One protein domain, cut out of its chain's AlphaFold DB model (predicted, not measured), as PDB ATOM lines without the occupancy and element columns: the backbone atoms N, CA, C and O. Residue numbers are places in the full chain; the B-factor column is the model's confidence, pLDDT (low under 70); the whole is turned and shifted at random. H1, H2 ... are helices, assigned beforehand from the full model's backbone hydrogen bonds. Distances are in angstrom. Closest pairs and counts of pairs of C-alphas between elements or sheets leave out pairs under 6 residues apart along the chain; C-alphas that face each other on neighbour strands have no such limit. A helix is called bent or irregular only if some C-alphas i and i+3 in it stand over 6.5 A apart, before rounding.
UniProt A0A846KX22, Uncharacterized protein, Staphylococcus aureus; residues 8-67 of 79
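AT A GLANCE: This is residues 8 to 67 of the 79 residues of an uncharacterized protein of Staphylococcus aureus (UniProt A0A846KX22). The longest helix, H3, and the first helix, H1, reach out as two arms from a small body, like an open V whose corner is filled by the short helix H2 and the loops about it. Residues 57 to 67, of which 57 to 65 belong to H3, stick out as one arm, and residues 8 to 17 of H1 stick out as the other, while the start of H3 packs on H2. The printed part has 60 residues with three named helices, in the order H1, H2, H3, and no named strand; its class is all helix, helices holding 35 of the 35 residues in named elements. The whole is only just loose, close to compact, with a radius of gyration of the C-alphas of 12.7 A, and the C-alphas span 36 by 27 by 19 A.

HOW THE PARTS SIT: H3, residues 51 to 65, touches H2, residues 30 to 35, with its residues 51 to 56 alone. The closest C-alphas of the two are those of Leu 30 and Cys 52, 5.6 A apart. Their lines stand at a shallow tilt of 5 degrees, and they run opposite ways. H2 and H3 form a helical hairpin, and their centres are 14.3 A apart. H1, residues 8 to 21, touches no helix: it is apart from H3 and also apart from H2, which follows it in the chain. In H1, H2 and H3 every O i to N i+4 pair is within hydrogen-bond range.

IN THESE COORDINATES: H3 runs from Trp 51, with its C-alpha at (136.348, 200.511, 219.936), to Gln 65, with its C-alpha at (118.399, 199.050, 231.800), and is 21.6 A long from first to last C-alpha. H2 runs from Leu 30 to Trp 35 and is 8.5 A long. H1 runs from Ala 8, with its C-alpha at (139.065, 195.227, 243.343), to Asp 21, and is 19.8 A long. No helix is bent.

THE WHOLE: The two C-alphas farthest apart are those of Thr 42 and Gly 67, 36.0 A. Without the stretches that stand free, residues 8 to 17 and 57 to 67, the body has 39 residues, spans 23 by 18 by 12 A and has a radius of gyration of 9.2 A. The link from H1 to H2 is short, with 8 residues. The link from H2 to H3, residues 36 to 50, is long, with 15 residues and no named element; its C-alphas lie 7 to 16 A from the mean of the C-alphas. The printed part has no cut. The mean pLDDT of the printed part is 97.3, and no printed residue is under 70.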
ATOM      1  N   ALA A   8     139.396 193.911 242.796       97.69
ATOM      2  CA  ALA A   8     139.065 195.227 243.343       97.69
ATOM      3  C   ALA A   8     140.183 196.257 243.099       97.69
ATOM      4  O   ALA A   8     139.913 197.387 242.685       97.69
ATOM      5  N   LYS A   9     141.453 195.866 243.289       97.62
ATOM      6  CA  LYS A   9     142.600 196.745 243.014       97.62
ATOM      7  C   LYS A   9     142.730 197.058 241.522       97.62
ATOM      8  O   LYS A   9     143.061 198.192 241.185       97.62
ATOM      9  N   ALA A  10     142.452 196.095 240.645       97.62
ATOM     10  CA  ALA A  10     142.469 196.303 239.198       97.62
ATOM     11  C   ALA A  10     141.365 197.269 238.743       97.62
ATOM     12  O   ALA A  10     141.642 198.171 237.954       97.62
ATOM     13  N   ILE A  11     140.151 197.151 239.293       97.94
ATOM     14  CA  ILE A  11     139.034 198.067 239.004       97.94
ATOM     15  C   ILE A  11     139.386 199.495 239.442       97.94
ATOM     16  O   ILE A  11     139.346 200.423 238.631       97.94
ATOM     17  N   MET A  12     139.797 199.676 240.702       97.88
ATOM     18  CA  MET A  12     140.158 200.998 241.234       97.88
ATOM     19  C   MET A  12     141.364 201.604 240.512       97.88
ATOM     20  O   MET A  12     141.394 202.796 240.198       97.88
ATOM     21  N   GLY A  13     142.360 200.774 240.219       98.00
ATOM     22  CA  GLY A  13     143.558 201.172 239.506       98.00
ATOM     23  C   GLY A  13     143.290 201.584 238.061       98.00
ATOM     24  O   GLY A  13     143.762 202.639 237.632       98.00
ATOM     25  N   GLY A  14     142.499 200.796 237.334       97.12
ATOM     26  CA  GLY A  14     142.087 201.094 235.964       97.12
ATOM     27  C   GLY A  14     141.274 202.383 235.880       97.12
ATOM     28  O   GLY A  14     141.566 203.240 235.046       97.12
ATOM     29  N   ALA A  15     140.327 202.587 236.801       97.81
ATOM     30  CA  ALA A  15     139.568 203.834 236.886       97.81
ATOM     31  C   ALA A  15     140.483 205.048 237.150       97.81
ATOM     32  O   ALA A  15     140.354 206.084 236.493       97.81
ATOM     33  N   SER A  16     141.450 204.908 238.064       97.56
ATOM     34  CA  SER A  16     142.445 205.947 238.360       97.56
ATOM     35  C   SER A  16     143.312 206.280 237.141       97.56
ATOM     36  O   SER A  16     143.532 207.456 236.850       97.56
ATOM     37  N   PHE A  17     143.747 205.262 236.393       97.38
ATOM     38  CA  PHE A  17     144.487 205.426 235.141       97.38
ATOM     39  C   PHE A  17     143.667 206.192 234.097       97.38
ATOM     40  O   PHE A  17     144.109 207.235 233.627       97.38
ATOM     41  N   VAL A  18     142.438 205.757 233.796       97.56
ATOM     42  CA  VAL A  18     141.578 206.437 232.809       97.56
ATOM     43  C   VAL A  18     141.313 207.893 233.210       97.56
ATOM     44  O   VAL A  18     141.390 208.798 232.374       97.56
ATOM     45  N   ARG A  19     141.054 208.156 234.498       97.75
ATOM     46  CA  ARG A  19     140.841 209.521 234.995       97.75
ATOM     47  C   ARG A  19     142.078 210.400 234.805       97.75
ATOM     48  O   ARG A  19     141.953 211.490 234.249       97.75
ATOM     49  N   LYS A  20     143.240 209.949 235.284       97.56
ATOM     50  CA  LYS A  20     144.479 210.743 235.285       97.56
ATOM     51  C   LYS A  20     145.046 210.916 233.886       97.56
ATOM     52  O   LYS A  20     145.420 212.027 233.519       97.56
ATOM     53  N   ASP A  21     145.094 209.839 233.114       97.50
ATOM     54  CA  ASP A  21     145.810 209.837 231.847       97.50
ATOM     55  C   ASP A  21     144.965 210.298 230.667       97.50
ATOM     56  O   ASP A  21     145.544 210.816 229.722       97.50
ATOM     57  N   TYR A  22     143.632 210.212 230.725       97.94
ATOM     58  CA  TYR A  22     142.769 210.599 229.601       97.94
ATOM     59  C   TYR A  22     141.832 211.752 229.951       97.94
ATOM     60  O   TYR A  22     141.925 212.831 229.360       97.94
ATOM     61  N   ILE A  23     140.950 211.561 230.936       97.44
ATOM     62  CA  ILE A  23     139.894 212.540 231.239       97.44
ATOM     63  C   ILE A  23     140.502 213.879 231.679       97.44
ATOM     64  O   ILE A  23     140.133 214.921 231.139       97.44
ATOM     65  N   ASN A  24     141.482 213.857 232.589       97.56
ATOM     66  CA  ASN A  24     142.180 215.065 233.048       97.56
ATOM     67  C   ASN A  24     143.019 215.739 231.943       97.56
ATOM     68  O   ASN A  24     143.324 216.922 232.059       97.56
ATOM     69  N   LYS A  25     143.369 215.023 230.863       97.12
ATOM     70  CA  LYS A  25     144.074 215.578 229.692       97.12
ATOM     71  C   LYS A  25     143.120 216.108 228.610       97.12
ATOM     72  O   LYS A  25     143.560 216.485 227.527       97.12
ATOM     73  N   GLY A  26     141.814 216.149 228.887       96.19
ATOM     74  CA  GLY A  26     140.790 216.657 227.968       96.19
ATOM     75  C   GLY A  26     140.177 215.599 227.044       96.19
ATOM     76  O   GLY A  26     139.301 215.928 226.243       96.19
ATOM     77  N   GLN A  27     140.563 214.326 227.173       97.38
ATOM     78  CA  GLN A  27     139.924 213.203 226.482       97.38
ATOM     79  C   GLN A  27     138.744 212.686 227.317       97.38
ATOM     80  O   GLN A  27     138.782 211.610 227.905       97.38
ATOM     81  N   ASN A  28     137.696 213.504 227.418       96.44
ATOM     82  CA  ASN A  28     136.558 213.309 228.325       96.44
ATOM     83  C   ASN A  28     135.336 212.605 227.702       96.44
ATOM     84  O   ASN A  28     134.330 212.413 228.376       96.44
ATOM     85  N   THR A  29     135.418 212.203 226.435       97.75
ATOM     86  CA  THR A  29     134.419 211.359 225.764       97.75
ATOM     87  C   THR A  29     135.105 210.141 225.159       97.75
ATOM     88  O   THR A  29     136.287 210.210 224.826       97.75
ATOM     89  N   LEU A  30     134.374 209.038 224.950       97.69
ATOM     90  CA  LEU A  30     134.913 207.854 224.259       97.69
ATOM     91  C   LEU A  30     135.535 208.215 222.905       97.69
ATOM     92  O   LEU A  30     136.607 207.725 222.560       97.69
ATOM     93  N   TYR A  31     134.900 209.133 222.177       97.69
ATOM     94  CA  TYR A  31     135.399 209.612 220.897       97.69
ATOM     95  C   TYR A  31     136.769 210.289 221.036       97.69
ATOM     96  O   TYR A  31     137.707 209.949 220.317       97.69
ATOM     97  N   ARG A  32     136.932 211.183 222.017       97.69
ATOM     98  CA  ARG A  32     138.215 211.848 222.281       97.69
ATOM     99  C   ARG A  32     139.268 210.898 222.851       97.69
ATOM    100  O   ARG A  32     140.442 211.040 222.528       97.69
ATOM    101  N   ILE A  33     138.870 209.909 223.650       97.62
ATOM    102  CA  ILE A  33     139.751 208.838 224.150       97.62
ATOM    103  C   ILE A  33     140.296 207.997 222.987       97.62
ATOM    104  O   ILE A  33     141.482 207.666 222.958       97.62
ATOM    105  N   ARG A  34     139.447 207.692 222.001       97.81
ATOM    106  CA  ARG A  34     139.834 206.893 220.838       97.81
ATOM    107  C   ARG A  34     140.648 207.677 219.815       97.81
ATOM    108  O   ARG A  34     141.634 207.142 219.322       97.81
ATOM    109  N   TRP A  35     140.221 208.887 219.464       97.19
ATOM    110  CA  TRP A  35     140.725 209.595 218.280       97.19
ATOM    111  C   TRP A  35     141.624 210.787 218.590       97.19
ATOM    112  O   TRP A  35     142.408 211.172 217.727       97.19
ATOM    113  N   ASN A  36     141.535 211.338 219.804       97.38
ATOM    114  CA  ASN A  36     142.235 212.548 220.234       97.38
ATOM    115  C   ASN A  36     142.165 213.685 219.189       97.38
ATOM    116  O   ASN A  36     143.183 214.070 218.620       97.38
ATOM    117  N   PRO A  37     140.977 214.255 218.924       96.00
ATOM    118  CA  PRO A  37     140.799 215.247 217.860       96.00
ATOM    119  C   PRO A  37     141.620 216.527 218.054       96.00
ATOM    120  O   PRO A  37     141.863 217.243 217.090       96.00
ATOM    121  N   LYS A  38     142.065 216.817 219.286       94.88
ATOM    122  CA  LYS A  38     142.960 217.944 219.573       94.88
ATOM    123  C   LYS A  38     144.349 217.739 218.963       94.88
ATOM    124  O   LYS A  38     144.932 218.702 218.487       94.88
ATOM    125  N   ASN A  39     144.859 216.507 218.991       96.00
ATOM    126  CA  ASN A  39     146.142 216.107 218.413       96.00
ATOM    127  C   ASN A  39     145.974 214.715 217.766       96.00
ATOM    128  O   ASN A  39     146.289 213.704 218.409       96.00
ATOM    129  N   PRO A  40     145.425 214.635 216.538       96.50
ATOM    130  CA  PRO A  40     145.083 213.363 215.904       96.50
ATOM    131  C   PRO A  40     146.254 212.376 215.855       96.50
ATOM    132  O   PRO A  40     147.414 212.773 215.798       96.50
ATOM    133  N   ALA A  41     145.939 211.079 215.884       95.94
ATOM    134  CA  ALA A  41     146.909 209.972 215.888       95.94
ATOM    135  C   ALA A  41     147.875 209.920 217.093       95.94
ATOM    136  O   ALA A  41     148.766 209.076 217.127       95.94
ATOM    137  N   THR A  42     147.674 210.747 218.123       97.44
ATOM    138  CA  THR A  42     148.464 210.700 219.364       97.44
ATOM    139  C   THR A  42     147.611 210.276 220.555       97.44
ATOM    140  O   THR A  42     146.415 210.564 220.601       97.44
ATOM    141  N   HIS A  43     148.221 209.608 221.540       97.44
ATOM    142  CA  HIS A  43     147.589 209.273 222.828       97.44
ATOM    143  C   HIS A  43     146.195 208.603 222.685       97.44
ATOM    144  O   HIS A  43     145.218 208.956 223.356       97.44
ATOM    145  N   GLN A  44     146.099 207.645 221.757       96.44
ATOM    146  CA  GLN A  44     144.890 206.860 221.494       96.44
ATOM    147  C   GLN A  44     144.836 205.638 222.415       96.44
ATOM    148  O   GLN A  44     145.826 204.928 222.569       96.44
ATOM    149  N   TYR A  45     143.669 205.374 223.002       96.31
ATOM    150  CA  TYR A  45     143.507 204.269 223.957       96.31
ATOM    151  C   TYR A  45     143.554 202.877 223.310       96.31
ATOM    152  O   TYR A  45     143.948 201.905 223.947       96.31
ATOM    153  N   ALA A  46     143.109 202.766 222.058       96.56
ATOM    154  CA  ALA A  46     142.964 201.497 221.355       96.56
ATOM    155  C   ALA A  46     143.247 201.657 219.859       96.56
ATOM    156  O   ALA A  46     143.068 202.739 219.300       96.56
ATOM    157  N   THR A  47     143.629 200.556 219.214       95.50
ATOM    158  CA  THR A  47     143.872 200.482 217.765       95.50
ATOM    159  C   THR A  47     142.615 200.111 216.979       95.50
ATOM    160  O   THR A  47     142.411 200.637 215.888       95.50
ATOM    161  N   ALA A  48     141.726 199.283 217.541       96.44
ATOM    162  CA  ALA A  48     140.459 198.911 216.906       96.44
ATOM    163  C   ALA A  48     139.625 200.158 216.572       96.44
ATOM    164  O   ALA A  48     139.373 201.002 217.442       96.44
ATOM    165  N   ILE A  49     139.221 200.302 215.311       96.75
ATOM    166  CA  ILE A  49     138.485 201.484 214.840       96.75
ATOM    167  C   ILE A  49     137.066 201.518 215.427       96.75
ATOM    168  O   ILE A  49     136.556 202.592 215.749       96.75
ATOM    169  N   GLU A  50     136.484 200.348 215.697       97.25
ATOM    170  CA  GLU A  50     135.147 200.183 216.269       97.25
ATOM    171  C   GLU A  50     135.119 200.312 217.800       97.25
ATOM    172  O   GLU A  50     134.043 200.278 218.402       97.25
ATOM    173  N   TRP A  51     136.270 200.492 218.468       97.69
ATOM    174  CA  TRP A  51     136.348 200.511 219.936       97.69
ATOM    175  C   TRP A  51     135.337 201.481 220.560       97.69
ATOM    176  O   TRP A  51     134.612 201.119 221.487       97.69
ATOM    177  N   CYS A  52     135.227 202.696 220.012       95.69
ATOM    178  CA  CYS A  52     134.297 203.705 220.520       95.69
ATOM    179  C   CYS A  52     132.835 203.246 220.398       95.69
ATOM    180  O   CYS A  52     132.046 203.478 221.312       95.69
ATOM    181  N   GLN A  53     132.478 202.585 219.294       96.88
ATOM    182  CA  GLN A  53     131.124 202.089 219.054       96.88
ATOM    183  C   GLN A  53     130.776 200.955 220.021       96.88
ATOM    184  O   GLN A  53     129.701 200.975 220.616       96.88
ATOM    185  N   HIS A  54     131.687 200.007 220.247       97.88
ATOM    186  CA  HIS A  54     131.455 198.907 221.187       97.88
ATOM    187  C   HIS A  54     131.234 199.398 222.626       97.88
ATOM    188  O   HIS A  54     130.293 198.958 223.298       97.88
ATOM    189  N   GLN A  55     132.052 200.353 223.085       97.94
ATOM    190  CA  GLN A  55     131.879 200.950 224.412       97.94
ATOM    191  C   GLN A  55     130.576 201.759 224.495       97.94
ATOM    192  O   GLN A  55     129.818 201.607 225.453       97.94
ATOM    193  N   ALA A  56     130.260 202.566 223.475       97.56
ATOM    194  CA  ALA A  56     129.037 203.367 223.444       97.56
ATOM    195  C   ALA A  56     127.766 202.504 223.460       97.56
ATOM    196  O   ALA A  56     126.852 202.792 224.231       97.56
ATOM    197  N   SER A  57     127.721 201.416 222.683       98.06
ATOM    198  CA  SER A  57     126.594 200.473 222.674       98.06
ATOM    199  C   SER A  57     126.377 199.820 224.038       98.06
ATOM    200  O   SER A  57     125.239 199.691 224.495       98.06
ATOM    201  N   THR A  58     127.464 199.459 224.724       98.06
ATOM    202  CA  THR A  58     127.399 198.903 226.083       98.06
ATOM    203  C   THR A  58     126.840 199.925 227.068       98.06
ATOM    204  O   THR A  58     125.894 199.625 227.795       98.06
ATOM    205  N   ILE A  59     127.360 201.157 227.055       97.75
ATOM    206  CA  ILE A  59     126.884 202.235 227.935       97.75
ATOM    207  C   ILE A  59     125.408 202.551 227.658       97.75
ATOM    208  O   ILE A  59     124.624 202.654 228.597       97.75
ATOM    209  N   ALA A  60     125.001 202.646 226.391       97.44
ATOM    210  CA  ALA A  60     123.610 202.904 226.021       97.44
ATOM    211  C   ALA A  60     122.665 201.806 226.534       97.44
ATOM    212  O   ALA A  60     121.593 202.109 227.065       97.44
ATOM    213  N   LYS A  61     123.076 200.533 226.437       98.06
ATOM    214  CA  LYS A  61     122.322 199.402 226.995       98.06
ATOM    215  C   LYS A  61     122.179 199.519 228.514       98.06
ATOM    216  O   LYS A  61     121.071 199.353 229.015       98.06
ATOM    217  N   LEU A  62     123.260 199.840 229.227       98.19
ATOM    218  CA  LEU A  62     123.243 200.003 230.687       98.19
ATOM    219  C   LEU A  62     122.318 201.148 231.121       98.19
ATOM    220  O   LEU A  62     121.490 200.957 232.006       98.19
ATOM    221  N   TYR A  63     122.393 202.306 230.458       98.00
ATOM    222  CA  TYR A  63     121.498 203.441 230.724       98.00
ATOM    223  C   TYR A  63     120.027 203.073 230.506       98.00
ATOM    224  O   TYR A  63     119.181 203.380 231.345       98.00
ATOM    225  N   LYS A  64     119.729 202.347 229.418       97.44
ATOM    226  CA  LYS A  64     118.379 201.841 229.146       97.44
ATOM    227  C   LYS A  64     117.892 200.895 230.245       97.44
ATOM    228  O   LYS A  64     116.734 200.986 230.636       97.44
ATOM    229  N   GLN A  65     118.752 200.006 230.744       98.00
ATOM    230  CA  GLN A  65     118.399 199.050 231.800       98.00
ATOM    231  C   GLN A  65     118.047 199.733 233.124       98.00
ATOM    232  O   GLN A  65     117.134 199.281 233.806       98.00
ATOM    233  N   ILE A  66     118.733 200.821 233.471       97.88
ATOM    234  CA  ILE A  66     118.486 201.571 234.714       97.88
ATOM    235  C   ILE A  66     117.470 202.713 234.542       97.88
ATOM    236  O   ILE A  66     117.255 203.483 235.471       97.88
ATOM    237  N   GLY A  67     116.858 202.852 233.358       97.38
ATOM    238  CA  GLY A  67     115.836 203.867 233.084       97.38
ATOM    239  C   GLY A  67     116.354 205.309 233.026       97.38
ATOM    240  O   GLY A  67     115.564 206.246 233.130       97.38
TER     241      GLY A  67